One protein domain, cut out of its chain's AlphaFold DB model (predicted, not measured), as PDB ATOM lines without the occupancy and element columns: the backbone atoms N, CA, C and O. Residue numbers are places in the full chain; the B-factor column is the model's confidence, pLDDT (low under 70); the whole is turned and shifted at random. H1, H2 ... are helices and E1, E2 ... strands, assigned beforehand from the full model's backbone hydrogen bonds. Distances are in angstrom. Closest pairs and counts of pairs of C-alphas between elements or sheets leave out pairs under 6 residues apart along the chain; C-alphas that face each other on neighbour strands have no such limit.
ATOM      1  N   LEU A 416      45.195  59.613 -21.848       89.06
ATOM      2  CA  LEU A 416      44.561  58.802 -20.810       89.06
ATOM      3  C   LEU A 416      43.899  57.558 -21.416       89.06
ATOM      4  O   LEU A 416      43.369  57.589 -22.525       89.06
ATOM      5  N   SER A 417      43.934  56.456 -20.671       89.19
ATOM      6  CA  SER A 417      43.204  55.224 -20.975       89.19
ATOM      7  C   SER A 417      42.576  54.694 -19.696       89.19
ATOM      8  O   SER A 417      43.195  54.784 -18.636       89.19
ATOM      9  N   PHE A 418      41.387  54.110 -19.797       87.81
ATOM     10  CA  PHE A 418      40.646  53.595 -18.648       87.81
ATOM     11  C   PHE A 418      40.644  52.056 -18.661       87.81
ATOM     12  O   PHE A 418      40.481  51.473 -19.736       87.81
ATOM     13  N   PRO A 419      40.838  51.380 -17.511       88.31
ATOM     14  CA  PRO A 419      41.033  51.936 -16.166       88.31
ATOM     15  C   PRO A 419      42.375  52.672 -16.008       88.31
ATOM     16  O   PRO A 419      43.387  52.260 -16.575       88.31
ATOM     17  N   LEU A 420      42.369  53.767 -15.239       91.38
ATOM     18  CA  LEU A 420      43.552  54.603 -15.025       91.38
ATOM     19  C   LEU A 420      44.657  53.831 -14.298       91.38
ATOM     20  O   LEU A 420      44.400  53.056 -13.378       91.38
ATOM     21  N   THR A 421      45.904  54.103 -14.678       92.31
ATOM     22  CA  THR A 421      47.095  53.572 -14.002       92.31
ATOM     23  C   THR A 421      47.819  54.662 -13.217       92.31
ATOM     24  O   THR A 421      47.809  55.831 -13.601       92.31
ATOM     25  N   GLU A 422      48.519  54.285 -12.145       90.56
ATOM     26  CA  GLU A 422      49.302  55.223 -11.324       90.56
ATOM     27  C   GLU A 422      50.318  56.018 -12.159       90.56
ATOM     28  O   GLU A 422      50.415  57.235 -12.036       90.56
ATOM     29  N   ASN A 423      51.001  55.359 -13.099       91.50
ATOM     30  CA  ASN A 423      51.944  56.013 -14.007       91.50
ATOM     31  C   ASN A 423      51.276  57.067 -14.909       91.50
ATOM     32  O   ASN A 423      51.906  58.063 -15.252       91.50
ATOM     33  N   GLN A 424      50.016  56.865 -15.311       92.12
ATOM     34  CA  GLN A 424      49.278  57.868 -16.086       92.12
ATOM     35  C   GLN A 424      48.909  59.080 -15.237       92.12
ATOM     36  O   GLN A 424      49.048  60.199 -15.718       92.12
ATOM     37  N   VAL A 425      48.494  58.870 -13.985       93.00
ATOM     38  CA  VAL A 425      48.166  59.975 -13.070       93.00
ATOM     39  C   VAL A 425      49.417  60.785 -12.722       93.00
ATOM     40  O   VAL A 425      49.371  62.009 -12.757       93.00
ATOM     41  N   LEU A 426      50.558  60.131 -12.488       91.62
ATOM     42  CA  LEU A 426      51.830  60.824 -12.254       91.62
ATOM     43  C   LEU A 426      52.263  61.654 -13.471       91.62
ATOM     44  O   LEU A 426      52.569  62.834 -13.330       91.62
ATOM     45  N   LYS A 427      52.202  61.077 -14.680       92.06
ATOM     46  CA  LYS A 427      52.485  61.813 -15.924       92.06
ATOM     47  C   LYS A 427      51.534  62.985 -16.139       92.06
ATOM     48  O   LYS A 427      51.964  64.015 -16.646       92.06
ATOM     49  N   LEU A 428      50.261  62.829 -15.775       93.69
ATOM     50  CA  LEU A 428      49.274  63.902 -15.830       93.69
ATOM     51  C   LEU A 428      49.663  65.051 -14.890       93.69
ATOM     52  O   LEU A 428      49.696  66.199 -15.321       93.69
ATOM     53  N   SER A 429      50.018  64.745 -13.639       92.12
ATOM     54  CA  SER A 429      50.479  65.751 -12.674       92.12
ATOM     55  C   SER A 429      51.752  66.468 -13.140       92.12
ATOM     56  O   SER A 429      51.837  67.690 -13.035       92.12
ATOM     57  N   ASP A 430      52.715  65.743 -13.716       90.88
ATOM     58  CA  ASP A 430      53.939  66.336 -14.266       90.88
ATOM     59  C   ASP A 430      53.662  67.216 -15.495       90.88
ATOM     60  O   ASP A 430      54.242  68.296 -15.632       90.88
ATOM     61  N   ALA A 431      52.742  66.797 -16.370       91.31
ATOM     62  CA  ALA A 431      52.319  67.589 -17.521       91.31
ATOM     63  C   ALA A 431      51.677  68.912 -17.082       91.31
ATOM     64  O   ALA A 431      52.071  69.971 -17.575       91.31
ATOM     65  N   PHE A 432      50.782  68.876 -16.094       93.50
ATOM     66  CA  PHE A 432      50.192  70.084 -15.513       93.50
ATOM     67  C   PHE A 432      51.233  70.993 -14.857       93.50
ATOM     68  O   PHE A 432      51.204  72.202 -15.076       93.50
ATOM     69  N   ARG A 433      52.222  70.434 -14.147       89.00
ATOM     70  CA  ARG A 433      53.333  71.216 -13.574       89.00
ATOM     71  C   ARG A 433      54.167  71.912 -14.659       89.00
ATOM     72  O   ARG A 433      54.679  73.005 -14.445       89.00
ATOM     73  N   SER A 434      54.277  71.304 -15.843       87.75
ATOM     74  CA  SER A 434      54.938  71.907 -17.010       87.75
ATOM     75  C   SER A 434      54.069  72.912 -17.789       87.75
ATOM     76  O   SER A 434      54.525  73.454 -18.796       87.75
ATOM     77  N   GLY A 435      52.832  73.164 -17.343       84.50
ATOM     78  CA  GLY A 435      51.881  74.069 -17.994       84.50
ATOM     79  C   GLY A 435      51.183  73.482 -19.226       84.50
ATOM     80  O   GLY A 435      50.628  74.232 -20.026       84.50
ATOM     81  N   GLN A 436      51.217  72.159 -19.421       88.62
ATOM     82  CA  GLN A 436      50.484  71.514 -20.511       88.62
ATOM     83  C   GLN A 436      49.003  71.371 -20.161       88.62
ATOM     84  O   GLN A 436      48.660  70.841 -19.110       88.62
ATOM     85  N   VAL A 437      48.125  71.759 -21.084       88.44
ATOM     86  CA  VAL A 437      46.675  71.568 -20.948       88.44
ATOM     87  C   VAL A 437      46.289  70.155 -21.409       88.44
ATOM     88  O   VAL A 437      46.775  69.658 -22.435       88.44
ATOM     89  N   LEU A 438      45.427  69.477 -20.645       92.06
ATOM     90  CA  LEU A 438      44.881  68.174 -21.035       92.06
ATOM     91  C   LEU A 438      43.869  68.366 -22.169       92.06
ATOM     92  O   LEU A 438      43.039  69.260 -22.101       92.06
ATOM     93  N   HIS A 439      43.909  67.534 -23.208       90.88
ATOM     94  CA  HIS A 439      42.956  67.649 -24.315       90.88
ATOM     95  C   HIS A 439      41.505  67.432 -23.835       90.88
ATOM     96  O   HIS A 439      41.241  66.469 -23.112       90.88
ATOM     97  N   GLY A 440      40.554  68.258 -24.296       87.12
ATOM     98  CA  GLY A 440      39.153  68.246 -23.839       87.12
ATOM     99  C   GLY A 440      38.484  66.869 -23.900       87.12
ATOM    100  O   GLY A 440      37.835  66.459 -22.946       87.12
ATOM    101  N   HIS A 441      38.749  66.084 -24.950       89.00
ATOM    102  CA  HIS A 441      38.303  64.683 -25.044       89.00
ATOM    103  C   HIS A 441      38.689  63.819 -23.825       89.00
ATOM    104  O   HIS A 441      37.860  63.067 -23.322       89.00
ATOM    105  N   TYR A 442      39.926  63.929 -23.324       91.56
ATOM    106  CA  TYR A 442      40.377  63.160 -22.158       91.56
ATOM    107  C   TYR A 442      39.779  63.679 -20.852       91.56
ATOM    108  O   TYR A 442      39.562  62.898 -19.930       91.56
ATOM    109  N   VAL A 443      39.492  64.979 -20.778       92.81
ATOM    110  CA  VAL A 443      38.803  65.589 -19.635       92.81
ATOM    111  C   VAL A 443      37.356  65.112 -19.577       92.81
ATOM    112  O   VAL A 443      36.915  64.675 -18.520       92.81
ATOM    113  N   MET A 444      36.648  65.119 -20.712       91.38
ATOM    114  CA  MET A 444      35.289  64.579 -20.813       91.38
ATOM    115  C   MET A 444      35.259  63.118 -20.377       91.38
ATOM    116  O   MET A 444      34.511  62.784 -19.468       91.38
ATOM    117  N   GLN A 445      36.145  62.276 -20.924       91.88
ATOM    118  CA  GLN A 445      36.231  60.870 -20.523       91.88
ATOM    119  C   GLN A 445      36.516  60.705 -19.028       91.88
ATOM    120  O   GLN A 445      35.905  59.868 -18.373       91.88
ATOM    121  N   LEU A 446      37.436  61.493 -18.465       93.94
ATOM    122  CA  LEU A 446      37.743  61.444 -17.036       93.94
ATOM    123  C   LEU A 446      36.506  61.760 -16.191       93.94
ATOM    124  O   LEU A 446      36.227  61.057 -15.224       93.94
ATOM    125  N   VAL A 447      35.778  62.810 -16.560       93.56
ATOM    126  CA  VAL A 447      34.579  63.251 -15.854       93.56
ATOM    127  C   VAL A 447      33.438  62.241 -16.008       93.56
ATOM    128  O   VAL A 447      32.823  61.867 -15.012       93.56
ATOM    129  N   GLU A 448      33.197  61.736 -17.215       93.12
ATOM    130  CA  GLU A 448      32.201  60.695 -17.492       93.12
ATOM    131  C   GLU A 448      32.464  59.440 -16.657       93.12
ATOM    132  O   GLU A 448      31.554  58.938 -16.012       93.12
ATOM    133  N   GLN A 449      33.719  58.997 -16.537       93.06
ATOM    134  CA  GLN A 449      34.070  57.840 -15.705       93.06
ATOM    135  C   GLN A 449      33.785  58.066 -14.210       93.06
ATOM    136  O   GLN A 449      33.434  57.124 -13.497       93.06
ATOM    137  N   VAL A 450      33.891  59.306 -13.714       91.69
ATOM    138  CA  VAL A 450      33.462  59.662 -12.345       91.69
ATOM    139  C   VAL A 450      31.941  59.625 -12.215       91.69
ATOM    140  O   VAL A 450      31.427  59.204 -11.180       91.69
ATOM    141  N   LEU A 451      31.216  60.061 -13.243       91.25
ATOM    142  CA  LEU A 451      29.753  60.032 -13.278       91.25
ATOM    143  C   LEU A 451      29.195  58.614 -13.485       91.25
ATOM    144  O   LEU A 451      28.098  58.322 -13.013       91.25
ATOM    145  N   ASP A 452      29.925  57.715 -14.127       91.75
ATOM    146  CA  ASP A 452      29.533  56.309 -14.263       91.75
ATOM    147  C   ASP A 452      29.796  55.517 -12.975       91.75
ATOM    148  O   ASP A 452      29.143  54.504 -12.704       91.75
ATOM    149  N   ALA A 453      30.729  55.986 -12.140       88.06
ATOM    150  CA  ALA A 453      30.973  55.402 -10.831       88.06
ATOM    151  C   ALA A 453      29.742  55.566  -9.910       88.06
ATOM    152  O   ALA A 453      29.037  56.582  -9.960       88.06
ATOM    153  N   PRO A 454      29.469  54.583  -9.029       84.94
ATOM    154  CA  PRO A 454      28.311  54.634  -8.145       84.94
ATOM    155  C   PRO A 454      28.364  55.884  -7.252       84.94
ATOM    156  O   PRO A 454      29.413  56.168  -6.660       84.94
ATOM    157  N   PRO A 455      27.247  56.630  -7.121       79.31
ATOM    158  CA  PRO A 455      27.227  57.852  -6.336       79.31
ATOM    159  C   PRO A 455      27.523  57.539  -4.870       79.31
ATOM    160  O   PRO A 455      26.983  56.595  -4.285       79.31
ATOM    161  N   ARG A 456      28.382  58.356  -4.260       80.19
ATOM    162  CA  ARG A 456      28.595  58.322  -2.813       80.19
ATOM    163  C   ARG A 456      27.402  58.997  -2.134       80.19
ATOM    164  O   ARG A 456      26.827  59.939  -2.672       80.19
ATOM    165  N   GLY A 457      27.006  58.496  -0.964       84.88
ATOM    166  CA  GLY A 457      25.940  59.121  -0.180       84.88
ATOM    167  C   GLY A 457      26.298  60.555   0.230       84.88
ATOM    168  O   GLY A 457      27.467  60.938   0.232       84.88
ATOM    169  N   THR A 458      25.294  61.337   0.635       89.19
ATOM    170  CA  THR A 458      25.464  62.739   1.064       89.19
ATOM    171  C   THR A 458      26.499  62.906   2.183       89.19
ATOM    172  O   THR A 458      27.193  63.921   2.234       89.19
ATOM    173  N   MET A 459      26.614  61.906   3.063       91.12
ATOM    174  CA  MET A 459      27.653  61.811   4.085       91.12
ATOM    175  C   MET A 459      28.521  60.578   3.828       91.12
ATOM    176  O   MET A 459      28.015  59.457   3.751       91.12
ATOM    177  N   THR A 460      29.836  60.778   3.733       92.00
ATOM    178  CA  THR A 460      30.804  59.680   3.604       92.00
ATOM    179  C   THR A 460      31.253  59.205   4.984       92.00
ATOM    180  O   THR A 460      31.622  60.015   5.826       92.00
ATOM    181  N   HIS A 461      31.271  57.893   5.221       92.81
ATOM    182  CA  HIS A 461      31.824  57.312   6.449       92.81
ATOM    183  C   HIS A 461      33.228  56.764   6.196       92.81
ATOM    184  O   HIS A 461      33.415  55.921   5.318       92.81
ATOM    185  N   ILE A 462      34.211  57.204   6.987       92.81
ATOM    186  CA  ILE A 462      35.603  56.749   6.885       92.81
ATOM    187  C   ILE A 462      36.021  56.046   8.176       92.81
ATOM    188  O   ILE A 462      36.089  56.647   9.248       92.81
ATOM    189  N   GLN A 463      36.389  54.773   8.054       92.75
ATOM    190  CA  GLN A 463      36.983  53.988   9.133       92.75
ATOM    191  C   GLN A 463      38.462  53.758   8.829       92.75
ATOM    192  O   GLN A 463      38.798  53.006   7.920       92.75
ATOM    193  N   ILE A 464      39.346  54.427   9.576       91.38
ATOM    194  CA  ILE A 464      40.795  54.389   9.327       91.38
ATOM    195  C   ILE A 464      41.394  53.104   9.932       91.38
ATOM    196  O   ILE A 464      41.369  52.954  11.162       91.38
ATOM    197  N   PRO A 465      41.969  52.191   9.122       91.00
ATOM    198  CA  PRO A 465      42.620  50.985   9.625       91.00
ATOM    199  C   PRO A 465      43.905  51.288  10.412       91.00
ATOM    200  O   PRO A 465      44.539  52.335  10.267       91.00
ATOM    201  N   LYS A 466      44.352  50.337  11.241       88.44
ATOM    202  CA  LYS A 466      45.630  50.473  11.961       88.44
ATOM    203  C   LYS A 466      46.797  50.539  10.972       88.44
ATOM    204  O   LYS A 466      46.938  49.659  10.131       88.44
ATOM    205  N   GLY A 467      47.661  51.541  11.133       88.38
ATOM    206  CA  GLY A 467      48.831  51.747  10.270       88.38
ATOM    207  C   GLY A 467      48.560  52.591   9.021       88.38
ATOM    208  O   GLY A 467      49.490  52.821   8.257       88.38
ATOM    209  N   VAL A 468      47.327  53.072   8.842       92.62
ATOM    210  CA  VAL A 468      46.957  54.034   7.798       92.62
ATOM    211  C   VAL A 468      46.936  55.445   8.386       92.62
ATOM    212  O   VAL A 468      46.459  55.658   9.504       92.62
ATOM    213  N   GLU A 469      47.468  56.402   7.633       93.00
ATOM    214  CA  GLU A 469      47.401  57.834   7.921       93.00
ATOM    215  C   GLU A 469      46.359  58.483   6.997       93.00
ATOM    216  O   GLU A 469      46.388  58.252   5.793       93.00
ATOM    217  N   LEU A 470      45.440  59.282   7.552       93.56
ATOM    218  CA  LEU A 470      44.500  60.103   6.781       93.56
ATOM    219  C   LEU A 470      44.949  61.563   6.837       93.56
ATOM    220  O   LEU A 470      45.104  62.126   7.925       93.56
ATOM    221  N   VAL A 471      45.129  62.167   5.667       93.38
ATOM    222  CA  VAL A 471      45.451  63.582   5.492       93.38
ATOM    223  C   VAL A 471      44.188  64.322   5.071       93.38
ATOM    224  O   VAL A 471      43.561  63.967   4.079       93.38
ATOM    225  N   ILE A 472      43.821  65.358   5.823       93.56
ATOM    226  CA  ILE A 472      42.698  66.238   5.487       93.56
ATOM    227  C   ILE A 472      43.275  67.528   4.910       93.56
ATOM    228  O   ILE A 472      44.122  68.167   5.539       93.56
ATOM    229  N   VAL A 473      42.835  67.883   3.709       91.62
ATOM    230  CA  VAL A 473      43.239  69.084   2.975       91.62
ATOM    231  C   VAL A 473      42.011  69.981   2.843       91.62
ATOM    232  O   VAL A 473      40.938  69.492   2.500       91.62
ATOM    233  N   GLY A 474      42.158  71.260   3.183       88.56
ATOM    234  CA  GLY A 474      41.110  72.267   2.989       88.56
ATOM    235  C   GLY A 474      41.169  72.871   1.588       88.56
ATOM    236  O   GLY A 474      41.599  72.205   0.647       88.56
ATOM    237  N   ASP A 475      40.787  74.137   1.495       88.06
ATOM    238  CA  ASP A 475      40.653  74.879   0.245       88.06
ATOM    239  C   ASP A 475      41.955  74.898  -0.570       88.06
ATOM    240  O   ASP A 475      43.060  75.047  -0.030       88.06
ATOM    241  N   LEU A 476      41.806  74.761  -1.888       89.75
ATOM    242  CA  LEU A 476      42.895  74.834  -2.861       89.75
ATOM    243  C   LEU A 476      42.720  75.992  -3.842       89.75
ATOM    244  O   LEU A 476      43.726  76.500  -4.318       89.75
ATOM    245  N   HIS A 477      41.486  76.391  -4.170       89.94
ATOM    246  CA  HIS A 477      41.177  77.540  -5.029       89.94
ATOM    247  C   HIS A 477      42.058  77.649  -6.286       89.94
ATOM    248  O   HIS A 477      42.696  78.670  -6.540       89.94
ATOM    249  N   GLY A 478      42.176  76.561  -7.053       86.88
ATOM    250  CA  GLY A 478      42.974  76.536  -8.281       86.88
ATOM    251  C   GLY A 478      44.481  76.768  -8.087       86.88
ATOM    252  O   GLY A 478      45.167  77.145  -9.041       86.88
ATOM    253  N   GLN A 479      45.019  76.558  -6.881       89.62
ATOM    254  CA  GLN A 479      46.451  76.621  -6.577       89.62
ATOM    255  C   GLN A 479      47.117  75.253  -6.787       89.62
ATOM    256  O   GLN A 479      47.445  74.527  -5.846       89.62
ATOM    257  N   PHE A 480      47.332  74.889  -8.052       92.94
ATOM    258  CA  PHE A 480      47.895  73.585  -8.415       92.94
ATOM    259  C   PHE A 480      49.289  73.316  -7.812       92.94
ATOM    260  O   PHE A 480      49.561  72.209  -7.349       92.94
ATOM    261  N   GLU A 481      50.155  74.330  -7.743       90.19
ATOM    262  CA  GLU A 481      51.507  74.178  -7.182       90.19
ATOM    263  C   GLU A 481      51.490  73.871  -5.673       90.19
ATOM    264  O   GLU A 481      52.331  73.122  -5.166       90.19
ATOM    265  N   ASP A 482      50.489  74.379  -4.948       90.94
ATOM    266  CA  ASP A 482      50.307  74.071  -3.531       90.94
ATOM    267  C   ASP A 482      49.828  72.627  -3.338       90.94
ATOM    268  O   ASP A 482      50.336  71.924  -2.457       90.94
ATOM    269  N   LEU A 483      48.932  72.136  -4.204       93.44
ATOM    270  CA  LEU A 483      48.543  70.720  -4.230       93.44
ATOM    271  C   LEU A 483      49.761  69.816  -4.475       93.44
ATOM    272  O   LEU A 483      49.948  68.822  -3.769       93.44
ATOM    273  N   MET A 484      50.621  70.178  -5.429       93.56
ATOM    274  CA  MET A 484      51.855  69.436  -5.700       93.56
ATOM    275  C   MET A 484      52.809  69.482  -4.505       93.56
ATOM    276  O   MET A 484      53.310  68.444  -4.084       93.56
ATOM    277  N   THR A 485      52.965  70.642  -3.868       92.06
ATOM    278  CA  THR A 485      53.774  70.791  -2.650       92.06
ATOM    279  C   THR A 485      53.260  69.912  -1.503       92.06
ATOM    280  O   THR A 485      54.054  69.370  -0.725       92.06
ATOM    281  N   ILE A 486      51.939  69.738  -1.371       92.00
ATOM    282  CA  ILE A 486      51.343  68.818  -0.391       92.00
ATOM    283  C   ILE A 486      51.765  67.377  -0.692       92.00
ATOM    284  O   ILE A 486      52.209  66.679   0.228       92.00
ATOM    285  N   PHE A 487      51.677  66.942  -1.949       93.75
ATOM    286  CA  PHE A 487      52.106  65.603  -2.357       93.75
ATOM    287  C   PHE A 487      53.618  65.401  -2.231       93.75
ATOM    288  O   PHE A 487      54.038  64.362  -1.730       93.75
ATOM    289  N   ASP A 488      54.442  66.393  -2.553       90.75
ATOM    290  CA  ASP A 488      55.900  66.297  -2.419       90.75
ATOM    291  C   ASP A 488      56.327  66.176  -0.945       90.75
ATOM    292  O   ASP A 488      57.280  65.471  -0.605       90.75
ATOM    293  N   ARG A 489      55.599  66.829  -0.026       89.44
ATOM    294  CA  ARG A 489      55.892  66.780   1.417       89.44
ATOM    295  C   ARG A 489      55.350  65.541   2.120       89.44
ATOM    296  O   ARG A 489      55.941  65.110   3.115       89.44
ATOM    297  N   LYS A 490      54.190  65.031   1.705       89.75
ATOM    298  CA  LYS A 490      53.484  63.942   2.407       89.75
ATOM    299  C   LYS A 490      53.526  62.609   1.675       89.75
ATOM    300  O   LYS A 490      53.471  61.577   2.338       89.75
ATOM    301  N   GLY A 491      53.692  62.636   0.363       92.12
ATOM    302  CA  GLY A 491      53.499  61.514  -0.542       92.12
ATOM    303  C   GLY A 491      52.187  61.641  -1.314       92.12
ATOM    304  O   GLY A 491      51.271  62.354  -0.911       92.12
ATOM    305  N   VAL A 492      52.093  60.932  -2.433       92.94
ATOM    306  CA  VAL A 492      50.837  60.759  -3.176       92.94
ATOM    307  C   VAL A 492      49.924  59.741  -2.469       92.94
ATOM    308  O   VAL A 492      50.408  58.953  -1.643       92.94
ATOM    309  N   PRO A 493      48.608  59.727  -2.759       94.31
ATOM    310  CA  PRO A 493      47.692  58.754  -2.174       94.31
ATOM    311  C   PRO A 493      48.154  57.305  -2.380       94.31
ATOM    312  O   PRO A 493      48.585  56.917  -3.463       94.31
ATOM    313  N   SER A 494      48.058  56.490  -1.331       93.00
ATOM    314  CA  SER A 494      48.471  55.082  -1.345       93.00
ATOM    315  C   SER A 494      47.681  54.260  -0.324       93.00
ATOM    316  O   SER A 494      46.943  54.800   0.500       93.00
ATOM    317  N   LYS A 495      47.871  52.935  -0.307       90.69
ATOM    318  CA  LYS A 495      47.192  52.038   0.652       90.69
ATOM    319  C   LYS A 495      47.405  52.434   2.120       90.69
ATOM    320  O   LYS A 495      46.549  52.150   2.951       90.69
ATOM    321  N   THR A 496      48.536  53.069   2.436       92.56
ATOM    322  CA  THR A 496      48.899  53.518   3.791       92.56
ATOM    323  C   THR A 496      48.655  55.009   4.031       92.56
ATOM    324  O   THR A 496      48.731  55.436   5.181       92.56
ATOM    325  N   LEU A 497      48.380  55.792   2.982       94.62
ATOM    326  CA  LEU A 497      48.214  57.244   3.053       94.62
ATOM    327  C   LEU A 497      46.955  57.676   2.294       94.62
ATOM    328  O   LEU A 497      46.938  57.716   1.064       94.62
ATOM    329  N   TRP A 498      45.901  57.973   3.042       96.38
ATOM    330  CA  TRP A 498      44.595  58.368   2.524       96.38
ATOM    331  C   TRP A 498      44.456  59.888   2.529       96.38
ATOM    332  O   TRP A 498      45.081  60.570   3.343       96.38
ATOM    333  N   TYR A 499      43.597  60.410   1.658       96.62
ATOM    334  CA  TYR A 499      43.339  61.837   1.516       96.62
ATOM    335  C   TYR A 499      41.844  62.147   1.550       96.62
ATOM    336  O   TYR A 499      41.057  61.504   0.861       96.62
ATOM    337  N   LEU A 500      41.474  63.171   2.316       95.81
ATOM    338  CA  LEU A 500      40.171  63.826   2.272       95.81
ATOM    339  C   LEU A 500      40.382  65.288   1.872       95.81
ATOM    340  O   LEU A 500      40.949  66.052   2.649       95.81
ATOM    341  N   PHE A 501      39.919  65.673   0.687       95.88
ATOM    342  CA  PHE A 501      39.907  67.065   0.243       95.88
ATOM    343  C   PHE A 501      38.534  67.666   0.535       95.88
ATOM    344  O   PHE A 501      37.508  67.139   0.104       95.88
ATOM    345  N   ASN A 502      38.509  68.733   1.323       93.56
ATOM    346  CA  ASN A 502      37.301  69.241   1.951       93.56
ATOM    347  C   ASN A 502      36.735  70.470   1.232       93.56
ATOM    348  O   ASN A 502      36.546  71.468   1.899       93.56
ATOM    349  N   GLY A 503      36.441  70.387  -0.067       90.12
ATOM    350  CA  GLY A 503      35.807  71.466  -0.839       90.12
ATOM    351  C   GLY A 503      36.745  72.588  -1.296       90.12
ATOM    352  O   GLY A 503      37.922  72.607  -0.936       90.12
ATOM    353  N   ASP A 504      36.205  73.493  -2.113       90.81
ATOM    354  CA  ASP A 504      36.866  74.690  -2.649       90.81
ATOM    355  C   ASP A 504      38.150  74.387  -3.427       90.81
ATOM    356  O   ASP A 504      39.249  74.886  -3.173       90.81
ATOM    357  N   PHE A 505      37.996  73.522  -4.423       93.25
ATOM    358  CA  PHE A 505      39.054  73.093  -5.327       93.25
ATOM    359  C   PHE A 505      39.293  74.103  -6.446       93.25
ATOM    360  O   PHE A 505      40.428  74.276  -6.896       93.25
ATOM    361  N   VAL A 506      38.217  74.745  -6.901       91.31
ATOM    362  CA  VAL A 506      38.178  75.636  -8.066       91.31
ATOM    363  C   VAL A 506      37.955  77.097  -7.658       91.31
ATOM    364  O   VAL A 506      37.868  77.410  -6.470       91.31
ATOM    365  N   ASP A 507      37.872  77.979  -8.661       84.44
ATOM    366  CA  ASP A 507      37.741  79.436  -8.539       84.44
ATOM    367  C   ASP A 507      38.949  80.154  -7.910       84.44
ATOM    368  O   ASP A 507      39.790  79.553  -7.245       84.44
ATOM    369  N   ARG A 508      39.016  81.481  -8.114       78.12
ATOM    370  CA  ARG A 508      40.069  82.422  -7.661       78.12
ATOM    371  C   ARG A 508      41.453  82.203  -8.288       78.12
ATOM    372  O   ARG A 508      42.059  83.171  -8.747       78.12
ATOM    373  N   GLY A 509      41.962  80.975  -8.291       80.69
ATOM    374  CA  GLY A 509      43.212  80.597  -8.947       80.69
ATOM    375  C   GLY A 509      43.062  80.395 -10.453       80.69
ATOM    376  O   GLY A 509      41.962  80.358 -10.991       80.69
ATOM    377  N   LEU A 510      44.200  80.265 -11.139       86.38
ATOM    378  CA  LEU A 510      44.270  80.100 -12.602       86.38
ATOM    379  C   LEU A 510      44.336  78.630 -13.055       86.38
ATOM    380  O   LEU A 510      44.335  78.355 -14.258       86.38
ATOM    381  N   HIS A 511      44.463  77.703 -12.101       91.81
ATOM    382  CA  HIS A 511      44.686  76.282 -12.365       91.81
ATOM    383  C   HIS A 511      43.616  75.389 -11.711       91.81
ATOM    384  O   HIS A 511      43.922  74.324 -11.168       91.81
ATOM    385  N   GLY A 512      42.357  75.842 -11.695       92.81
ATOM    386  CA  GLY A 512      41.225  75.083 -11.166       92.81
ATOM    387  C   GLY A 512      40.994  73.776 -11.922       92.81
ATOM    388  O   GLY A 512      40.749  72.748 -11.294       92.81
ATOM    389  N   VAL A 513      41.137  73.788 -13.252       94.25
ATOM    390  CA  VAL A 513      40.991  72.613 -14.127       94.25
ATOM    391  C   VAL A 513      42.031  71.544 -13.781       94.25
ATOM    392  O   VAL A 513      41.693  70.373 -13.631       94.25
ATOM    393  N   GLU A 514      43.291  71.928 -13.592       95.56
ATOM    394  CA  GLU A 514      44.387  71.018 -13.258       95.56
ATOM    395  C   GLU A 514      44.197  70.412 -11.864       95.56
ATOM    396  O   GLU A 514      44.409  69.206 -11.677       95.56
ATOM    397  N   VAL A 515      43.751  71.223 -10.895       96.06
ATOM    398  CA  VAL A 515      43.412  70.756  -9.544       96.06
ATOM    399  C   VAL A 515      42.289  69.727  -9.619       96.06
ATOM    400  O   VAL A 515      42.498  68.583  -9.207       96.06
ATOM    401  N   ILE A 516      41.125  70.076 -10.177       96.31
ATOM    402  CA  ILE A 516      39.975  69.167 -10.175       96.31
ATOM    403  C   ILE A 516      40.254  67.897 -10.985       96.31
ATOM    404  O   ILE A 516      39.981  66.803 -10.495       96.31
ATOM    405  N   CYS A 517      40.888  67.986 -12.160       96.06
ATOM    406  CA  CYS A 517      41.253  66.804 -12.946       96.06
ATOM    407  C   CYS A 517      42.207  65.878 -12.180       96.06
ATOM    408  O   CYS A 517      42.035  64.660 -12.207       96.06
ATOM    409  N   THR A 518      43.179  66.429 -11.449       96.19
ATOM    410  CA  THR A 518      44.103  65.624 -10.635       96.19
ATOM    411  C   THR A 518      43.379  64.932  -9.482       96.19
ATOM    412  O   THR A 518      43.584  63.739  -9.248       96.19
ATOM    413  N   LEU A 519      42.490  65.644  -8.785       96.38
ATOM    414  CA  LEU A 519      41.693  65.083  -7.693       96.38
ATOM    415  C   LEU A 519      40.749  63.975  -8.179       96.38
ATOM    416  O   LEU A 519      40.669  62.917  -7.552       96.38
ATOM    417  N   LEU A 520      40.078  64.175  -9.317       95.62
ATOM    418  CA  LEU A 520      39.203  63.174  -9.928       95.62
ATOM    419  C   LEU A 520      39.982  61.939 -10.395       95.62
ATOM    420  O   LEU A 520      39.550  60.817 -10.136       95.62
ATOM    421  N   ALA A 521      41.161  62.121 -10.998       95.62
ATOM    422  CA  ALA A 521      42.020  61.013 -11.409       95.62
ATOM    423  C   ALA A 521      42.456  60.146 -10.215       95.62
ATOM    424  O   ALA A 521      42.357  58.919 -10.276       95.62
ATOM    425  N   TYR A 522      42.868  60.762  -9.101       95.62
ATOM    426  CA  TYR A 522      43.194  60.028  -7.875       95.62
ATOM    427  C   TYR A 522      41.965  59.398  -7.205       95.62
ATOM    428  O   TYR A 522      42.075  58.302  -6.657       95.62
ATOM    429  N   SER A 523      40.797  60.044  -7.271       94.06
ATOM    430  CA  SER A 523      39.532  59.492  -6.764       94.06
ATOM    431  C   SER A 523      39.103  58.233  -7.530       94.06
ATOM    432  O   SER A 523      38.676  57.255  -6.915       94.06
ATOM    433  N   LEU A 524      39.287  58.215  -8.855       93.44
ATOM    434  CA  LEU A 524      39.037  57.042  -9.700       93.44
ATOM    435  C   LEU A 524      40.073  55.935  -9.503       93.44
ATOM    436  O   LEU A 524      39.712  54.761  -9.457       93.44
ATOM    437  N   LEU A 525      41.355  56.294  -9.390       93.81
ATOM    438  CA  LEU A 525      42.437  55.329  -9.191       93.81
ATOM    439  C   LEU A 525      42.346  54.658  -7.812       93.81
ATOM    440  O   LEU A 525      42.569  53.455  -7.678       93.81
ATOM    441  N   TYR A 526      42.000  55.436  -6.784       94.19
ATOM    442  CA  TYR A 526      41.976  55.006  -5.390       94.19
ATOM    443  C   TYR A 526      40.657  55.364  -4.686       94.19
ATOM    444  O   TYR A 526      40.656  56.102  -3.695       94.19
ATOM    445  N   PRO A 527      39.521  54.772  -5.102       91.44
ATOM    446  CA  PRO A 527      38.204  55.120  -4.567       91.44
ATOM    447  C   PRO A 527      38.032  54.772  -3.083       91.44
ATOM    448  O   PRO A 527      37.124  55.281  -2.436       91.44
ATOM    449  N   GLN A 528      38.892  53.916  -2.526       90.81
ATOM    450  CA  GLN A 528      38.894  53.574  -1.099       90.81
ATOM    451  C   GLN A 528      39.791  54.486  -0.252       90.81
ATOM    452  O   GLN A 528      39.713  54.423   0.972       90.81
ATOM    453  N   PHE A 529      40.670  55.281  -0.873       91.38
ATOM    454  CA  PHE A 529      41.715  56.042  -0.173       91.38
ATOM    455  C   PHE A 529      41.596  57.551  -0.397       91.38
ATOM    456  O   PHE A 529      42.169  58.318   0.372       91.38
ATOM    457  N   VAL A 530      40.875  57.978  -1.439       95.31
ATOM    458  CA  VAL A 530      40.718  59.385  -1.818       95.31
ATOM    459  C   VAL A 530      39.246  59.784  -1.752       95.31
ATOM    460  O   VAL A 530      38.358  59.183  -2.370       95.31
ATOM    461  N   PHE A 531      38.992  60.821  -0.962       95.31
ATOM    462  CA  PHE A 531      37.670  61.330  -0.639       95.31
ATOM    463  C   PHE A 531      37.602  62.823  -0.932       95.31
ATOM    464  O   PHE A 531      38.552  63.554  -0.658       95.31
ATOM    465  N   LEU A 532      36.475  63.260  -1.488       95.50
ATOM    466  CA  LEU A 532      36.205  64.649  -1.841       95.50
ATOM    467  C   LEU A 532      34.879  65.042  -1.186       95.50
ATOM    468  O   LEU A 532      33.898  64.315  -1.349       95.50
ATOM    469  N   ASN A 533      34.856  66.159  -0.464       94.50
ATOM    470  CA  ASN A 533      33.619  66.835  -0.073       94.50
ATOM    471  C   ASN A 533      33.364  68.024  -1.007       94.50
ATOM    472  O   ASN A 533      34.294  68.573  -1.590       94.50
ATOM    473  N   ARG A 534      32.103  68.435  -1.115       92.12
ATOM    474  CA  ARG A 534      31.669  69.624  -1.845       92.12
ATOM    475  C   ARG A 534      31.881  70.881  -0.992       92.12
ATOM    476  O   ARG A 534      31.405  70.924   0.144       92.12
ATOM    477  N   GLY A 535      32.550  71.886  -1.545       88.62
ATOM    478  CA  GLY A 535      32.596  73.253  -1.026       88.62
ATOM    479  C   GLY A 535      31.524  74.135  -1.660       88.62
ATOM    480  O   GLY A 535      30.679  73.663  -2.428       88.62
ATOM    481  N   ASN A 536      31.500  75.424  -1.315       83.62
ATOM    482  CA  ASN A 536      30.538  76.337  -1.940       83.62
ATOM    483  C   ASN A 536      30.962  76.707  -3.364       83.62
ATOM    484  O   ASN A 536      30.083  76.948  -4.191       83.62
ATOM    485  N   HIS A 537      32.269  76.728  -3.648       84.75
ATOM    486  CA  HIS A 537      32.814  77.067  -4.954       84.75
ATOM    487  C   HIS A 537      32.590  75.952  -5.985       84.75
ATOM    488  O   HIS A 537      32.626  76.209  -7.178       84.75
ATOM    489  N   GLU A 538      32.193  74.746  -5.583       89.94
ATOM    490  CA  GLU A 538      31.665  73.716  -6.488       89.94
ATOM    491  C   GLU A 538      30.165  73.941  -6.798       89.94
ATOM    492  O   GLU A 538      29.324  73.040  -6.662       89.94
ATOM    493  N   ALA A 539      29.796  75.169  -7.175       81.62
ATOM    494  CA  ALA A 539      28.433  75.561  -7.528       81.62
ATOM    495  C   ALA A 539      28.407  76.490  -8.748       81.62
ATOM    496  O   ALA A 539      29.132  77.484  -8.801       81.62
ATOM    497  N   LEU A 540      27.473  76.220  -9.670       79.69
ATOM    498  CA  LEU A 540      27.313  76.923 -10.948       79.69
ATOM    499  C   LEU A 540      27.382  78.452 -10.818       79.69
ATOM    500  O   LEU A 540      28.147  79.110 -11.520       79.69
ATOM    501  N   MET A 541      26.610  79.017  -9.884       72.44
ATOM    502  CA  MET A 541      26.537  80.469  -9.699       72.44
ATOM    503  C   MET A 541      27.867  81.088  -9.252       72.44
ATOM    504  O   MET A 541      28.139  82.230  -9.606       72.44
ATOM    505  N   LEU A 542      28.677  80.376  -8.458       75.12
ATOM    506  CA  LEU A 542      29.977  80.892  -8.025       75.12
ATOM    507  C   LEU A 542      31.016  80.734  -9.132       75.12
ATOM    508  O   LEU A 542      31.737  81.689  -9.400       75.12
ATOM    509  N   ASN A 543      31.012  79.612  -9.854       81.75
ATOM    510  CA  ASN A 543      31.954  79.394 -10.954       81.75
ATOM    511  C   ASN A 543      31.843  80.439 -12.069       81.75
ATOM    512  O   ASN A 543      32.853  80.814 -12.663       81.75
ATOM    513  N   GLN A 544      30.631  80.939 -12.329       76.88
ATOM    514  CA  GLN A 544      30.390  82.027 -13.282       76.88
ATOM    515  C   GLN A 544      30.928  83.386 -12.810       76.88
ATOM    516  O   GLN A 544      31.215  84.245 -13.634       76.88
ATOM    517  N   VAL A 545      31.053  83.603 -11.497       70.75
ATOM    518  CA  VAL A 545      31.457  84.896 -10.916       70.75
ATOM    519  C   VAL A 545      32.941  84.918 -10.534       70.75
ATOM    520  O   VAL A 545      33.583  85.958 -10.651       70.75
ATOM    521  N   PHE A 546      33.496  83.793 -10.073       70.31
ATOM    522  CA  PHE A 546      34.843  83.709  -9.486       70.31
ATOM    523  C   PHE A 546      35.899  83.069 -10.386       70.31
ATOM    524  O   PHE A 546      37.049  82.917  -9.967       70.31
ATOM    525  N   GLY A 547      35.534  82.781 -11.633       78.50
ATOM    526  CA  GLY A 547      36.490  82.607 -12.717       78.50
ATOM    527  C   GLY A 547      36.701  81.178 -13.194       78.50
ATOM    528  O   GLY A 547      37.361  81.024 -14.215       78.50
ATOM    529  N   PHE A 548      36.137  80.141 -12.563       88.62
ATOM    530  CA  PHE A 548      36.278  78.780 -13.097       88.62
ATOM    531  C   PHE A 548      35.587  78.615 -14.460       88.62
ATOM    532  O   PHE A 548      36.164  78.013 -15.363       88.62
ATOM    533  N   ALA A 549      34.405  79.209 -14.670       87.00
ATOM    534  CA  ALA A 549      33.756  79.198 -15.988       87.00
ATOM    535  C   ALA A 549      34.618  79.909 -17.054       87.00
ATOM    536  O   ALA A 549      34.794  79.408 -18.167       87.00
ATOM    537  N   ASP A 550      35.226  81.040 -16.688       84.88
ATOM    538  CA  ASP A 550      36.153  81.776 -17.552       84.88
ATOM    539  C   ASP A 550      37.453  81.000 -17.812       84.88
ATOM    540  O   ASP A 550      38.061  81.130 -18.871       84.88
ATOM    541  N   GLU A 551      37.914  80.207 -16.848       89.50
ATOM    542  CA  GLU A 551      39.095  79.363 -16.989       89.50
ATOM    543  C   GLU A 551      38.847  78.243 -18.004       89.50
ATOM    544  O   GLU A 551      39.653  78.052 -18.918       89.50
ATOM    545  N   VAL A 552      37.719  77.533 -17.888       90.19
ATOM    546  CA  VAL A 552      37.351  76.456 -18.819       90.19
ATOM    547  C   VAL A 552      37.156  77.022 -20.231       90.19
ATOM    548  O   VAL A 552      37.666  76.436 -21.183       90.19
ATOM    549  N   SER A 553      36.507  78.182 -20.385       87.88
ATOM    550  CA  SER A 553      36.301  78.794 -21.710       87.88
ATOM    551  C   SER A 553      37.592  79.286 -22.370       87.88
ATOM    552  O   SER A 553      37.681  79.320 -23.593       87.88
ATOM    553  N   LYS A 554      38.617  79.644 -21.587       87.50
ATOM    554  CA  LYS A 554      39.940  80.021 -22.115       87.50
ATOM    555  C   LYS A 554      40.808  78.819 -22.477       87.50
ATOM    556  O   LYS A 554      41.672  78.946 -23.340       87.50
ATOM    557  N   LYS A 555      40.638  77.688 -21.785       87.44
ATOM    558  CA  LYS A 555      41.460  76.480 -21.974       87.44
ATOM    559  C   LYS A 555      40.924  75.545 -23.058       87.44
ATOM    560  O   LYS A 555      41.712  74.789 -23.621       87.44
ATOM    561  N   TYR A 556      39.624  75.589 -23.337       87.88
ATOM    562  CA  TYR A 556      38.960  74.700 -24.288       87.88
ATOM    563  C   TYR A 556      38.192  75.492 -25.343       87.88
ATOM    564  O   TYR A 556      37.703  76.586 -25.075       87.88
ATOM    565  N   ASP A 557      38.080  74.919 -26.542       81.06
ATOM    566  CA  ASP A 557      37.407  75.562 -27.669       81.06
ATOM    567  C   ASP A 557      35.932  75.858 -27.362       81.06
ATOM    568  O   ASP A 557      35.283  75.141 -26.593       81.06
ATOM    569  N   ALA A 558      35.385  76.884 -28.020       75.12
ATOM    570  CA  ALA A 558      34.008  77.342 -27.821       75.12
ATOM    571  C   ALA A 558      32.958  76.230 -28.014       75.12
ATOM    572  O   ALA A 558      31.933  76.242 -27.337       75.12
ATOM    573  N   ASP A 559      33.239  75.247 -28.874       77.75
ATOM    574  CA  ASP A 559      32.355  74.103 -29.121       77.75
ATOM    575  C   ASP A 559      32.411  73.054 -27.993       77.75
ATOM    576  O   ASP A 559      31.426  72.372 -27.719       77.75
ATOM    577  N   GLN A 560      33.558  72.913 -27.317       76.75
ATOM    578  CA  GLN A 560      33.765  71.927 -26.243       76.75
ATOM    579  C   GLN A 560      33.415  72.481 -24.860       76.75
ATOM    580  O   GLN A 560      33.027  71.722 -23.970       76.75
ATOM    581  N   PHE A 561      33.555  73.795 -24.675       83.12
ATOM    582  CA  PHE A 561      33.314  74.480 -23.410       83.12
ATOM    583  C   PHE A 561      31.949  74.147 -22.772       83.12
ATOM    584  O   PHE A 561      31.950  73.758 -21.602       83.12
ATOM    585  N   PRO A 562      30.803  74.222 -23.482       81.12
ATOM    586  CA  PRO A 562      29.493  74.005 -22.866       81.12
ATOM    587  C   PRO A 562      29.329  72.583 -22.328       81.12
ATOM    588  O   PRO A 562      28.867  72.388 -21.204       81.12
ATOM    589  N   ALA A 563      29.770  71.592 -23.110       85.88
ATOM    590  CA  ALA A 563      29.720  70.188 -22.720       85.88
ATOM    591  C   ALA A 563      30.639  69.912 -21.519       85.88
ATOM    592  O   ALA A 563      30.214  69.298 -20.543       85.88
ATOM    593  N   LEU A 564      31.879  70.411 -21.550       88.00
ATOM    594  CA  LEU A 564      32.844  70.243 -20.460       88.00
ATOM    595  C   LEU A 564      32.384  70.905 -19.160       88.00
ATOM    596  O   LEU A 564      32.475  70.302 -18.092       88.00
ATOM    597  N   PHE A 565      31.883  72.136 -19.237       88.88
ATOM    598  CA  PHE A 565      31.436  72.869 -18.061       88.88
ATOM    599  C   PHE A 565      30.195  72.224 -17.425       88.88
ATOM    600  O   PHE A 565      30.169  72.029 -16.210       88.88
ATOM    601  N   GLY A 566      29.221  71.790 -18.238       88.00
ATOM    602  CA  GLY A 566      28.060  71.036 -17.748       88.00
ATOM    603  C   GLY A 566      28.440  69.695 -17.109       88.00
ATOM    604  O   GLY A 566      27.863  69.290 -16.099       88.00
ATOM    605  N   LEU A 567      29.466  69.024 -17.639       92.75
ATOM    606  CA  LEU A 567      30.018  67.801 -17.058       92.75
ATOM    607  C   LEU A 567      30.680  68.049 -15.689       92.75
ATOM    608  O   LEU A 567      30.438  67.287 -14.749       92.75
ATOM    609  N   PHE A 568      31.463  69.122 -15.533       94.00
ATOM    610  CA  PHE A 568      32.012  69.505 -14.224       94.00
ATOM    611  C   PHE A 568      30.905  69.816 -13.211       94.00
ATOM    612  O   PHE A 568      30.960  69.332 -12.080       94.00
ATOM    613  N   GLU A 569      29.866  70.547 -13.620       91.06
ATOM    614  CA  GLU A 569      28.709  70.827 -12.767       91.06
ATOM    615  C   GLU A 569      28.010  69.535 -12.316       91.06
ATOM    616  O   GLU A 569      27.681  69.370 -11.134       91.06
ATOM    617  N   ALA A 570      27.823  68.580 -13.232       92.12
ATOM    618  CA  ALA A 570      27.244  67.282 -12.911       92.12
ATOM    619  C   ALA A 570      28.076  66.524 -11.861       92.12
ATOM    620  O   ALA A 570      27.503  65.919 -10.952       92.12
ATOM    621  N   VAL A 571      29.411  66.590 -11.932       93.50
ATOM    622  CA  VAL A 571      30.297  65.999 -10.914       93.50
ATOM    623  C   VAL A 571      30.159  66.716  -9.582       93.50
ATOM    624  O   VAL A 571      29.974  66.058  -8.558       93.50
ATOM    625  N   PHE A 572      30.199  68.047  -9.580       93.50
ATOM    626  CA  PHE A 572      30.055  68.853  -8.368       93.50
ATOM    627  C   PHE A 572      28.745  68.566  -7.635       93.50
ATOM    628  O   PHE A 572      28.725  68.455  -6.410       93.50
ATOM    629  N   ASN A 573      27.660  68.341  -8.377       89.94
ATOM    630  CA  ASN A 573      26.368  67.966  -7.814       89.94
ATOM    631  C   ASN A 573      26.332  66.564  -7.186       89.94
ATOM    632  O   ASN A 573      25.449  66.298  -6.370       89.94
ATOM    633  N   ARG A 574      27.289  65.687  -7.509       90.38
ATOM    634  CA  ARG A 574      27.422  64.345  -6.916       90.38
ATOM    635  C   ARG A 574      28.424  64.262  -5.767       90.38
ATOM    636  O   ARG A 574      28.528  63.204  -5.143       90.38
ATOM    637  N   LEU A 575      29.168  65.329  -5.481       92.56
ATOM    638  CA  LEU A 575      30.121  65.330  -4.375       92.56
ATOM    639  C   LEU A 575      29.387  65.254  -3.017       92.56
ATOM    640  O   LEU A 575      28.423  65.994  -2.801       92.56
ATOM    641  N   PRO A 576      29.840  64.396  -2.080       93.19
ATOM    642  CA  PRO A 576      29.348  64.370  -0.703       93.19
ATOM    643  C   PRO A 576      29.434  65.742  -0.029       93.19
ATOM    644  O   PRO A 576      30.397  66.474  -0.232       93.19
ATOM    645  N   LEU A 577      28.474  66.087   0.828       89.94
ATOM    646  CA  LEU A 577      28.489  67.368   1.549       89.94
ATOM    647  C   LEU A 577      29.382  67.332   2.793       89.94
ATOM    648  O   LEU A 577      29.871  68.362   3.248       89.94
ATOM    649  N   CYS A 578      29.556  66.152   3.385       90.19
ATOM    650  CA  CYS A 578      30.308  65.987   4.622       90.19
ATOM    651  C   CYS A 578      30.875  64.572   4.758       90.19
ATOM    652  O   CYS A 578      30.475  63.633   4.064       90.19
ATOM    653  N   THR A 579      31.806  64.422   5.694       92.00
ATOM    654  CA  THR A 579      32.462  63.157   6.005       92.00
ATOM    655  C   THR A 579      32.518  62.935   7.518       92.00
ATOM    656  O   THR A 579      32.928  63.820   8.265       92.00
ATOM    657  N   LEU A 580      32.147  61.735   7.971       91.25
ATOM    658  CA  LEU A 580      32.267  61.284   9.357       91.25
ATOM    659  C   LEU A 580      33.412  60.271   9.484       91.25
ATOM    660  O   LEU A 580      33.390  59.205   8.869       91.25
ATOM    661  N   ILE A 581      34.412  60.593  10.303       92.88
ATOM    662  CA  ILE A 581      35.618  59.782  10.497       92.88
ATOM    663  C   ILE A 581      35.562  59.090  11.862       92.88
ATOM    664  O   ILE A 581      35.388  59.754  12.888       92.88
ATOM    665  N   GLN A 582      35.751  57.764  11.882       90.25
ATOM    666  CA  GLN A 582      35.739  56.917  13.090       90.25
ATOM    667  C   GLN A 582      34.528  57.170  14.007       90.25
ATOM    668  O   GLN A 582      34.654  57.147  15.233       90.25
ATOM    669  N   ASP A 583      33.379  57.498  13.409       87.69
ATOM    670  CA  ASP A 583      32.135  57.866  14.104       87.69
ATOM    671  C   ASP A 583      32.314  58.961  15.175       87.69
ATOM    672  O   ASP A 583      31.541  59.053  16.125       87.69
ATOM    673  N   SER A 584      33.366  59.777  15.046       82.06
ATOM    674  CA  SER A 584      33.819  60.699  16.094       82.06
ATOM    675  C   SER A 584      34.155  62.092  15.570       82.06
ATOM    676  O   SER A 584      33.971  63.064  16.295       82.06
ATOM    677  N   VAL A 585      34.680  62.209  14.347       84.44
ATOM    678  CA  VAL A 585      35.103  63.497  13.778       84.44
ATOM    679  C   VAL A 585      34.235  63.821  12.574       84.44
ATOM    680  O   VAL A 585      34.287  63.123  11.563       84.44
ATOM    681  N   PHE A 586      33.449  64.887  12.691       86.00
ATOM    682  CA  PHE A 586      32.628  65.412  11.607       86.00
ATOM    683  C   PHE A 586      33.400  66.476  10.817       86.00
ATOM    684  O   PHE A 586      33.882  67.447  11.402       86.00
ATOM    685  N   VAL A 587      33.518  66.285   9.502       86.19
ATOM    686  CA  VAL A 587      34.238  67.168   8.575       86.19
ATOM    687  C   VAL A 587      33.275  67.679   7.506       86.19
ATOM    688  O   VAL A 587      32.637  66.892   6.808       86.19
ATOM    689  N   VAL A 588      33.192  68.997   7.372       86.12
ATOM    690  CA  VAL A 588      32.365  69.721   6.398       86.12
ATOM    691  C   VAL A 588      33.129  70.973   5.959       86.12
ATOM    692  O   VAL A 588      33.966  71.464   6.718       86.12
ATOM    693  N   TRP A 589      32.902  71.461   4.738       72.69
ATOM    694  CA  TRP A 589      33.558  72.674   4.231       72.69
ATOM    695  C   TRP A 589      33.069  73.943   4.962       72.69
ATOM    696  O   TRP A 589      33.873  74.730   5.455       72.69
ATOM    697  N   ALA A 590      31.752  74.095   5.140       69.50
ATOM    698  CA  ALA A 590      31.141  75.270   5.773       69.50
ATOM    699  C   ALA A 590      31.006  75.182   7.311       69.50
ATOM    700  O   ALA A 590      31.255  74.158   7.948       69.50
ATOM    701  N   TYR A 591      30.517  76.271   7.912       45.75
ATOM    702  CA  TYR A 591      30.088  76.318   9.309       45.75
ATOM    703  C   TYR A 591      28.888  75.394   9.569       45.75
ATOM    704  O   TYR A 591      27.890  75.393   8.847       45.75
ATOM    705  N   VAL A 592      28.950  74.647  10.670       41.56
ATOM    706  CA  VAL A 592      27.770  73.999  11.250       41.56
ATOM    707  C   VAL A 592      26.966  75.089  11.958       41.56
ATOM    708  O   VAL A 592      27.495  75.767  12.840       41.56
ATOM    709  N   VAL A 593      25.686  75.267  11.611       37.62
ATOM    710  CA  VAL A 593      24.754  75.977  12.500       37.62
ATOM    711  C   VAL A 593      24.577  75.084  13.724       37.62
ATOM    712  O   VAL A 593      23.786  74.146  13.731       37.62
ATOM    713  N   LEU A 594      25.414  75.325  14.731       37.56
ATOM    714  CA  LEU A 594      25.417  74.580  15.977       37.56
ATOM    715  C   LEU A 594      24.175  74.976  16.776       37.56
ATOM    716  O   LEU A 594      24.153  76.024  17.421       37.56
ATOM    717  N   THR A 595      23.162  74.115  16.787       45.28
ATOM    718  CA  THR A 595      22.337  73.986  17.990       45.28
ATOM    719  C   THR A 595      23.253  73.526  19.134       45.28
ATOM    720  O   THR A 595      24.256  72.841  18.899       45.28
ATOM    721  N   ASP A 596      22.979  73.951  20.373       43.81
ATOM    722  CA  ASP A 596      23.898  73.809  21.521       43.81
ATOM    723  C   ASP A 596      24.387  72.367  21.798       43.81
ATOM    724  O   ASP A 596      25.406  72.175  22.459       43.81
ATOM    725  N   GLU A 597      23.719  71.361  21.239       43.50
ATOM    726  CA  GLU A 597      23.989  69.933  21.417       43.50
ATOM    727  C   GLU A 597      25.225  69.412  20.654       43.50
ATOM    728  O   GLU A 597      25.847  68.440  21.083       43.50
ATOM    729  N   LEU A 598      25.627  70.057  19.549       39.59
ATOM    730  CA  LEU A 598      26.681  69.542  18.652       39.59
ATOM    731  C   LEU A 598      28.079  70.137  18.906       39.59
ATOM    732  O   LEU A 598      29.076  69.638  18.381       39.59
ATOM    733  N   LYS A 599      28.179  71.167  19.758       37.78
ATOM    734  CA  LYS A 599      29.431  71.876  20.095       37.78
ATOM    735  C   LYS A 599      30.613  70.988  20.539       37.78
ATOM    736  O   LYS A 599      31.739  71.351  20.209       37.78
ATOM    737  N   PRO A 600      30.437  69.856  21.255       41.25
ATOM    738  CA  PRO A 600      31.573  69.045  21.698       41.25
ATOM    739  C   PRO A 600      32.209  68.172  20.602       41.25
ATOM    740  O   PRO A 600      33.277  67.611  20.842       41.25
ATOM    741  N   TYR A 601      31.565  68.019  19.437       38.72
ATOM    742  CA  TYR A 601      31.894  66.972  18.455       38.72
ATOM    743  C   TYR A 601      32.402  67.501  17.103       38.72
ATOM    744  O   TYR A 601      32.779  66.713  16.235       38.72
ATOM    745  N   VAL A 602      32.432  68.823  16.905       39.53
ATOM    746  CA  VAL A 602      32.813  69.443  15.627       39.53
ATOM    747  C   VAL A 602      34.248  69.962  15.689       39.53
ATOM    748  O   VAL A 602      34.585  70.795  16.530       39.53
ATOM    749  N   VAL A 603      35.098  69.484  14.776       43.53
ATOM    750  CA  VAL A 603      36.444  70.027  14.543       43.53
ATOM    751  C   VAL A 603      36.368  70.937  13.321       43.53
ATOM    752  O   VAL A 603      36.190  70.467  12.203       43.53
ATOM    753  N   GLN A 604      36.473  72.246  13.539       42.00
ATOM    754  CA  GLN A 604      36.455  73.245  12.473       42.00
ATOM    755  C   GLN A 604      37.858  73.340  11.852       42.00
ATOM    756  O   GLN A 604      38.808  73.764  12.512       42.00
ATOM    757  N   PHE A 605      38.000  72.901  10.601       41.41
ATOM    758  CA  PHE A 605      39.236  73.041   9.831       41.41
ATOM    759  C   PHE A 605      39.133  74.328   9.016       41.41
ATOM    760  O   PHE A 605      38.308  74.408   8.114       41.41
ATOM    761  N   HIS A 606      39.909  75.352   9.364       38.12
ATOM    762  CA  HIS A 606      40.033  76.578   8.567       38.12
ATOM    763  C   HIS A 606      41.482  76.737   8.106       38.12
ATOM    764  O   HIS A 606      42.404  76.233   8.755       38.12
ATOM    765  N   SER A 607      41.626  77.360   6.939       35.56
ATOM    766  CA  SER A 607      42.817  77.446   6.092       35.56
ATOM    767  C   SER A 607      44.167  77.471   6.848       35.56
ATOM    768  O   SER A 607      44.457  78.336   7.669       35.56
ATOM    769  N   GLN A 608      45.005  76.482   6.497       29.61
ATOM    770  CA  GLN A 608      46.386  76.185   6.928       29.61
ATOM    771  C   GLN A 608      46.624  75.501   8.295       29.61
ATOM    772  O   GLN A 608      46.898  76.133   9.310       29.61
ATOM    773  N   ALA A 609      46.719  74.166   8.267       29.58
ATOM    774  CA  ALA A 609      47.947  73.399   8.549       29.58
ATOM    775  C   ALA A 609      47.658  71.900   8.353       29.58
ATOM    776  O   ALA A 609      46.650  71.394   8.837       29.58
ATOM    777  N   LEU A 610      48.555  71.182   7.668       32.34
ATOM    778  CA  LEU A 610      48.552  69.719   7.537       32.34
ATOM    779  C   LEU A 610      48.412  69.046   8.915       32.34
ATOM    780  O   LEU A 610      49.401  68.886   9.633       32.34
ATOM    781  N   GLN A 611      47.205  68.606   9.276       37.06
ATOM    782  CA  GLN A 611      46.988  67.875  10.522       37.06
ATOM    783  C   GLN A 611      47.285  66.390  10.316       37.06
ATOM    784  O   GLN A 611      46.712  65.722   9.457       37.06
ATOM    785  N   LYS A 612      48.240  65.879  11.098       31.81
ATOM    786  CA  LYS A 612      48.698  64.490  11.046       31.81
ATOM    787  C   LYS A 612      47.867  63.641  12.009       31.81
ATOM    788  O   LYS A 612      48.038  63.762  13.223       31.81
ATOM    789  N   PHE A 613      47.015  62.754  11.499       35.00
ATOM    790  CA  PHE A 613      46.254  61.820  12.332       35.00
ATOM    791  C   PHE A 613      46.935  60.450  12.360       35.00
ATOM    792  O   PHE A 613      47.052  59.772  11.345       35.00
ATOM    793  N   THR A 614      47.390  60.020  13.539       30.09
ATOM    794  CA  THR A 614      47.854  58.641  13.763       30.09
ATOM    795  C   THR A 614      47.047  58.018  14.895       30.09
ATOM    796  O   THR A 614      46.667  58.713  15.832       30.09
TER     797      THR A 614
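What this domain is: This is residues 416 to 614 of the 622 residues of the protein "Serine/threonine-protein phosphatase" of Aphanomyces astaci (UniProt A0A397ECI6). Two small sheets stand partly face to face at one end of the domain, and helices gather round H4 beyond them, with H1, H2, H3 and H6 touching it and H7 packed on H2. Residues 595 to 600, in the long link before the last strand, stick out as a free loop. The printed part has 199 residues with seven named helices and seven named strands, in the order H1 H2 E1 E2 H3 E3 H4 E4 H5 H6 H7 E5 E6 E7; the class is mixed, helices and strands. The sheets, both mixed, run E4 E3 E2 E7 and E1 E5 E6. The whole is compact, with a radius of gyration of the C-alphas of 16.5 A and spans of 51 by 35 by 31 A.

Where its parts are: H1, residues 422 to 433, begins with C-alpha 422 at (49.302, 55.223, -11.324) and is 16.6 A long. H2 is residues 440 to 452, 18.1 A; E1 459 to 462; E2 469 to 473; H3 480 to 490, 15.5 A; and E3 497 to 502, 16.3 A. H4 is residues 512 to 525, 19.9 A, followed by E4, 530 to 533, H5, 540 to 546, and H6, 548 to 555. H7 is residues 561 to 574, 20.2 A, then come E5, 578 to 581, and E6, 585 to 588. E7, residues 611 to 613, ends with C-alpha 613 at (46.254, 61.820, 12.332).

How they stand to each other: H1 touches the hub H4, C-alphas of Phe 432 and Glu 514 closest at 6.3 A, at a shallow tilt of 7 degrees, opposite ways. H2 touches H4 at a steep tilt of 47 degrees, Val 450 to Leu 524 closest by C-alphas at 6.7 A. H2 also touches H7, C-alphas of Met 444 and Leu 564 closest at 6.2 A. H3 and H4 touch only at their ends, C-alphas of Phe 480 and Val 515 closest at 5.4 A. H6 touches H4 about perpendicular, at 87 degrees, C-alphas of Gly 512 and Phe 548 closest at 6.5 A. H6 and H7 form a helical hairpin, C-alphas of Ser 553 and Phe 561 closest at 5.5 A. H5 is close to but not clearly touching H6, C-alphas of Asn 543 and Ala 549 closest at 5.4 A. H3 and H4 only graze the sheet E4 E3 E2 E7. E2, H3, E3 and E3, H4, E4 are strand-helix-strand units, parallel neighbour strands with a helix between, each with a right-handed crossover. E3 and E2 are parallel, N 471 to O 498 2.8 A; E4 and E3 are parallel, N 531 to O 499 2.8 A; E2 and E7 meet only at a point. E1 and E5 are parallel, N 460 to O 578 2.9 A; E5 and E6, a hairpin, are antiparallel, N 579 to O 587 2.8 A. The sheets form a sandwich, two sheets face to face, with best planes 13 degrees apart. Every O i to N i+4 pair is within hydrogen-bond range in H1, H2, H3, H4, H6 and H7, and 2 of 3 in H5.

The domain as a whole: The C-alphas farthest apart, of Asp 559 and Glu 597, are 51.4 A apart. The printed part has no cut. The link E6 to E7, 22 residues, is long. The mean pLDDT of the printed part is 83.3; residues 590 to 614 are under 70.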